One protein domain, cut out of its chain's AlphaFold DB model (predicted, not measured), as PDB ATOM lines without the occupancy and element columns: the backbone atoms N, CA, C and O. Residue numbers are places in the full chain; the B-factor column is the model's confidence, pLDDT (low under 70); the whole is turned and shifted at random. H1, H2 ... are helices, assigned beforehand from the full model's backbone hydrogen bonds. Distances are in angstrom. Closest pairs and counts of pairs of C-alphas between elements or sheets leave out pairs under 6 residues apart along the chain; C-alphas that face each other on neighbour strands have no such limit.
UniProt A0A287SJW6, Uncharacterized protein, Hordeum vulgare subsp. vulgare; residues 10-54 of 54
ATOM      1  N   ARG A  10      46.056 -28.956  52.136       79.12
ATOM      2  CA  ARG A  10      45.097 -29.930  51.581       79.12
ATOM      3  C   ARG A  10      44.114 -29.298  50.599       79.12
ATOM      4  O   ARG A  10      43.702 -29.972  49.660       79.12
ATOM      5  N   TRP A  11      43.757 -28.028  50.800       81.50
ATOM      6  CA  TRP A  11      42.948 -27.270  49.844       81.50
ATOM      7  C   TRP A  11      43.723 -27.019  48.554       81.50
ATOM      8  O   TRP A  11      43.211 -27.284  47.473       81.50
ATOM      9  N   GLU A  12      44.988 -26.613  48.666       85.69
ATOM     10  CA  GLU A  12      45.848 -26.420  47.494       85.69
ATOM     11  C   GLU A  12      46.040 -27.728  46.721       85.69
ATOM     12  O   GLU A  12      45.820 -27.772  45.511       85.69
ATOM     13  N   ALA A  13      46.344 -28.833  47.411       85.38
ATOM     14  CA  ALA A  13      46.449 -30.149  46.778       85.38
ATOM     15  C   ALA A  13      45.145 -30.568  46.071       85.38
ATOM     16  O   ALA A  13      45.185 -31.111  44.964       85.38
ATOM     17  N   TRP A  14      43.990 -30.277  46.678       86.38
ATOM     18  CA  TRP A  14      42.683 -30.509  46.070       86.38
ATOM     19  C   TRP A  14      42.472 -29.649  44.818       86.38
ATOM     20  O   TRP A  14      42.113 -30.174  43.767       86.38
ATOM     21  N   MET A  15      42.774 -28.351  44.876       88.44
ATOM     22  CA  MET A  15      42.651 -27.448  43.729       88.44
ATOM     23  C   MET A  15      43.604 -27.818  42.587       88.44
ATOM     24  O   MET A  15      43.227 -27.739  41.417       88.44
ATOM     25  N   HIS A  16      44.822 -28.264  42.894       89.50
ATOM     26  CA  HIS A  16      45.750 -28.797  41.894       89.50
ATOM     27  C   HIS A  16      45.217 -30.068  41.231       89.50
ATOM     28  O   HIS A  16      45.345 -30.226  40.016       89.50
ATOM     29  N   LEU A  17      44.592 -30.961  42.001       87.06
ATOM     30  CA  LEU A  17      43.961 -32.160  41.462       87.06
ATOM     31  C   LEU A  17      42.791 -31.807  40.537       87.06
ATOM     32  O   LEU A  17      42.762 -32.276  39.401       87.06
ATOM     33  N   VAL A  18      41.876 -30.947  40.994       87.31
ATOM     34  CA  VAL A  18      40.712 -30.505  40.213       87.31
ATOM     35  C   VAL A  18      41.150 -29.847  38.903       87.31
ATOM     36  O   VAL A  18      40.615 -30.188  37.855       87.31
ATOM     37  N   ARG A  19      42.175 -28.980  38.919       88.88
ATOM     38  CA  ARG A  19      42.709 -28.364  37.690       88.88
ATOM     39  C   ARG A  19      43.214 -29.389  36.676       88.88
ATOM     40  O   ARG A  19      42.951 -29.227  35.491       88.88
ATOM     41  N   ARG A  20      43.911 -30.439  37.124       85.75
ATOM     42  CA  ARG A  20      44.363 -31.518  36.228       85.75
ATOM     43  C   ARG A  20      43.189 -32.320  35.675       85.75
ATOM     44  O   ARG A  20      43.195 -32.650  34.499       85.75
ATOM     45  N   LEU A  21      42.175 -32.585  36.497       83.94
ATOM     46  CA  LEU A  21      40.968 -33.297  36.069       83.94
ATOM     47  C   LEU A  21      40.152 -32.501  35.048       83.94
ATOM     48  O   LEU A  21      39.663 -33.082  34.091       83.94
ATOM     49  N   MET A  22      40.058 -31.177  35.196       84.56
ATOM     50  CA  MET A  22      39.376 -30.321  34.217       84.56
ATOM     51  C   MET A  22      40.025 -30.353  32.827       84.56
ATOM     52  O   MET A  22      39.361 -30.054  31.840       84.56
ATOM     53  N   GLN A  23      41.314 -30.687  32.743       80.81
ATOM     54  CA  GLN A  23      42.036 -30.810  31.474       80.81
ATOM     55  C   GLN A  23      41.851 -32.185  30.818       80.81
ATOM     56  O   GLN A  23      42.249 -32.366  29.669       80.81
ATOM     57  N   VAL A  24      41.248 -33.149  31.519       80.88
ATOM     58  CA  VAL A  24      40.930 -34.464  30.962       80.88
ATOM     59  C   VAL A  24      39.631 -34.351  30.173       80.88
ATOM     60  O   VAL A  24      38.553 -34.187  30.740       80.88
ATOM     61  N   GLN A  25      39.729 -34.448  28.849       74.81
ATOM     62  CA  GLN A  25      38.559 -34.610  27.993       74.81
ATOM     63  C   GLN A  25      38.118 -36.070  28.039       74.81
ATOM     64  O   GLN A  25      38.792 -36.952  27.510       74.81
ATOM     65  N   LEU A  26      36.989 -36.317  28.698       73.25
ATOM     66  CA  LEU A  26      36.321 -37.609  28.634       73.25
ATOM     67  C   LEU A  26      35.704 -37.755  27.241       73.25
ATOM     68  O   LEU A  26      34.959 -36.888  26.789       73.25
ATOM     69  N   SER A  27      36.043 -38.839  26.557       76.62
ATOM     70  CA  SER A  27      35.374 -39.261  25.330       76.62
ATOM     71  C   SER A  27      34.303 -40.290  25.665       76.62
ATOM     72  O   SER A  27      34.538 -41.118  26.538       76.62
ATOM     73  N   ASP A  28      33.215 -40.354  24.896       75.62
ATOM     74  CA  ASP A  28      32.197 -41.423  25.002       75.62
ATOM     75  C   ASP A  28      32.711 -42.816  24.577       75.62
ATOM     76  O   ASP A  28      31.953 -43.767  24.396       75.62
ATOM     77  N   HIS A  29      34.014 -42.942  24.344       75.25
ATOM     78  CA  HIS A  29      34.647 -44.199  23.995       75.25
ATOM     79  C   HIS A  29      34.776 -45.054  25.252       75.25
ATOM     80  O   HIS A  29      34.998 -44.545  26.347       75.25
ATOM     81  N   SER A  30      34.646 -46.368  25.095       72.44
ATOM     82  CA  SER A  30      34.836 -47.291  26.207       72.44
ATOM     83  C   SER A  30      36.236 -47.134  26.799       72.44
ATOM     84  O   SER A  30      37.225 -47.304  26.078       72.44
ATOM     85  N   ASP A  31      36.321 -46.876  28.102       69.50
ATOM     86  CA  ASP A  31      37.592 -46.872  28.820       69.50
ATOM     87  C   ASP A  31      38.302 -48.224  28.651       69.50
ATOM     88  O   ASP A  31      37.724 -49.285  28.898       69.50
ATOM     89  N   SER A  32      39.580 -48.193  28.266       65.06
ATOM     90  CA  SER A  32      40.427 -49.387  28.223       65.06
ATOM     91  C   SER A  32      41.524 -49.283  29.276       65.06
ATOM     92  O   SER A  32      42.437 -48.465  29.143       65.06
ATOM     93  N   VAL A  33      41.475 -50.125  30.308       66.00
ATOM     94  CA  VAL A  33      42.564 -50.221  31.284       66.00
ATOM     95  C   VAL A  33      43.540 -51.286  30.803       66.00
ATOM     96  O   VAL A  33      43.204 -52.473  30.771       66.00
ATOM     97  N   ARG A  34      44.750 -50.864  30.414       61.50
ATOM     98  CA  ARG A  34      45.820 -51.780  30.013       61.50
ATOM     99  C   ARG A  34      46.717 -52.104  31.204       61.50
ATOM    100  O   ARG A  34      47.475 -51.251  31.656       61.50
ATOM    101  N   TRP A  35      46.641 -53.336  31.694       60.66
ATOM    102  CA  TRP A  35      47.509 -53.839  32.757       60.66
ATOM    103  C   TRP A  35      48.722 -54.538  32.152       60.66
ATOM    104  O   TRP A  35      48.601 -55.605  31.565       60.66
ATOM    105  N   THR A  36      49.910 -53.967  32.318       62.31
ATOM    106  CA  THR A  36      51.160 -54.511  31.755       62.31
ATOM    107  C   THR A  36      51.717 -55.726  32.508       62.31
ATOM    108  O   THR A  36      52.756 -56.248  32.119       62.31
ATOM    109  N   LEU A  37      51.045 -56.188  33.571       64.50
ATOM    110  CA  LEU A  37      51.446 -57.376  34.338       64.50
ATOM    111  C   LEU A  37      51.149 -58.696  33.604       64.50
ATOM    112  O   LEU A  37      51.745 -59.715  33.943       64.50
ATOM    113  N   THR A  38      50.275 -58.697  32.589       57.03
ATOM    114  CA  THR A  38      49.977 -59.885  31.771       57.03
ATOM    115  C   THR A  38      49.951 -59.554  30.277       57.03
ATOM    116  O   THR A  38      49.533 -58.477  29.858       57.03
ATOM    117  N   VAL A  39      50.404 -60.507  29.455       56.88
ATOM    118  CA  VAL A  39      50.660 -60.352  28.005       56.88
ATOM    119  C   VAL A  39      49.430 -59.897  27.194       56.88
ATOM    120  O   VAL A  39      49.592 -59.280  26.147       56.88
ATOM    121  N   ASN A  40      48.210 -60.110  27.703       64.31
ATOM    122  CA  ASN A  40      46.952 -59.779  27.016       64.31
ATOM    123  C   ASN A  40      46.172 -58.624  27.673       64.31
ATOM    124  O   ASN A  40      45.008 -58.412  27.346       64.31
ATOM    125  N   GLY A  41      46.784 -57.920  28.633       60.28
ATOM    126  CA  GLY A  41      46.108 -57.123  29.653       60.28
ATOM    127  C   GLY A  41      45.242 -55.972  29.153       60.28
ATOM    128  O   GLY A  41      45.673 -54.826  29.172       60.28
ATOM    129  N   VAL A  42      43.987 -56.252  28.815       62.66
ATOM    130  CA  VAL A  42      42.912 -55.264  28.700       62.66
ATOM    131  C   VAL A  42      41.762 -55.745  29.568       62.66
ATOM    132  O   VAL A  42      41.184 -56.798  29.316       62.66
ATOM    133  N   PHE A  43      41.434 -54.963  30.589       64.94
ATOM    134  CA  PHE A  43      40.341 -55.264  31.504       64.94
ATOM    135  C   PHE A  43      39.404 -54.064  31.603       64.94
ATOM    136  O   PHE A  43      39.829 -52.908  31.547       64.94
ATOM    137  N   SER A  44      38.115 -54.343  31.791       69.38
ATOM    138  CA  SER A  44      37.194 -53.334  32.310       69.38
ATOM    139  C   SER A  44      37.539 -53.037  33.772       69.38
ATOM    140  O   SER A  44      38.050 -53.909  34.481       69.38
ATOM    141  N   VAL A  45      37.199 -51.838  34.254       70.25
ATOM    142  CA  VAL A  45      37.364 -51.475  35.673       70.25
ATOM    143  C   VAL A  45      36.716 -52.531  36.580       70.25
ATOM    144  O   VAL A  45      37.312 -52.957  37.563       70.25
ATOM    145  N   LYS A  46      35.538 -53.047  36.205       72.31
ATOM    146  CA  LYS A  46      34.827 -54.089  36.958       72.31
ATOM    147  C   LYS A  46      35.631 -55.390  37.071       72.31
ATOM    148  O   LYS A  46      35.813 -55.880  38.178       72.31
ATOM    149  N   SER A  47      36.119 -55.925  35.951       67.25
ATOM    150  CA  SER A  47      36.907 -57.169  35.939       67.25
ATOM    151  C   SER A  47      38.243 -57.014  36.671       67.25
ATOM    152  O   SER A  47      38.635 -57.902  37.412       67.25
ATOM    153  N   MET A  48      38.884 -55.848  36.554       73.31
ATOM    154  CA  MET A  48      40.112 -55.518  37.284       73.31
ATOM    155  C   MET A  48      39.914 -55.553  38.807       73.31
ATOM    156  O   MET A  48      40.740 -56.109  39.523       73.31
ATOM    157  N   TYR A  49      38.825 -54.968  39.318       79.00
ATOM    158  CA  TYR A  49      38.533 -55.015  40.752       79.00
ATOM    159  C   TYR A  49      38.182 -56.426  41.231       79.00
ATOM    160  O   TYR A  49      38.547 -56.785  42.345       79.00
ATOM    161  N   THR A  50      37.499 -57.230  40.412       77.00
ATOM    162  CA  THR A  50      37.220 -58.637  40.742       77.00
ATOM    163  C   THR A  50      38.505 -59.456  40.882       77.00
ATOM    164  O   THR A  50      38.599 -60.247  41.816       77.00
ATOM    165  N   ASP A  51      39.496 -59.229  40.019       73.25
ATOM    166  CA  ASP A  51      40.777 -59.946  40.070       73.25
ATOM    167  C   ASP A  51      41.664 -59.523  41.253       73.25
ATOM    168  O   ASP A  51      42.427 -60.333  41.757       73.25
ATOM    169  N   LEU A  52      41.578 -58.270  41.713       74.81
ATOM    170  CA  LEU A  52      42.367 -57.779  42.855       74.81
ATOM    171  C   LEU A  52      41.815 -58.194  44.226       74.81
ATOM    172  O   LEU A  52      42.527 -58.092  45.223       74.81
ATOM    173  N   VAL A  53      40.528 -58.537  44.296       74.94
ATOM    174  CA  VAL A  53      39.825 -58.819  45.558       74.94
ATOM    175  C   VAL A  53      39.769 -60.320  45.874       74.94
ATOM    176  O   VAL A  53      39.591 -60.666  47.042       74.94
ATOM    177  N   ASN A  54      39.928 -61.193  44.872       55.91
ATOM    178  CA  ASN A  54      40.083 -62.646  45.053       55.91
ATOM    179  C   ASN A  54      41.544 -63.031  45.314       55.91
ATOM    180  O   ASN A  54      41.745 -64.031  46.037       55.91
TER     181      ASN A  54
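What this domain is: This is residues 10 to 54 of the 54 residues of an uncharacterized protein of Hordeum vulgare subsp. vulgare (UniProt A0A287SJW6). Two helices form the arms of a wide, open U, with a long link as its base; H1 is a free arm that sticks out, and H2 is the other arm. Before H2 the link folds back on itself in a small loop, where residues 33 to 34 pair with residues 42 to 43. The printed part has 45 residues, with two named helices in the order H1, H2 and no named strand; the class is all helix, though under half of the residues are in named elements. The whole is extended, with a radius of gyration of the C-alphas of 14.9 A and spans of 38 by 26 by 17 A.

Where its parts are: H1 is residues 10 to 22, 18.3 A from first to last C-alpha, and begins with C-alpha 10 at (45.097, -29.930, 51.581). It ends with C-alpha 22 at (39.376, -30.321, 34.217). H2 is residues 45 to 53, 12.6 A long, and ends with C-alpha 53 at (39.825, -58.819, 45.558).

How they stand to each other: H1 and H2 are apart, with no C-alpha of the one within 8 A of the other. Residues 10 to 29, of which 10 to 22 belong to H1, stand free. The short pairing of residues 33 to 34 with residues 42 to 43 is antiparallel. In H1 and H2 every O i to N i+4 pair is within hydrogen-bond range.

The domain as a whole: The two C-alphas farthest apart are those of Trp 11 and Val 39, 40.4 A. The link from H1 to H2 is long, 22 residues, and the printed part has no cut. It ends at residue 54, the chain's last residue. The mean pLDDT of the printed part is 73.9; residues 31 to 44, residue 47 and residue 54 are under 70.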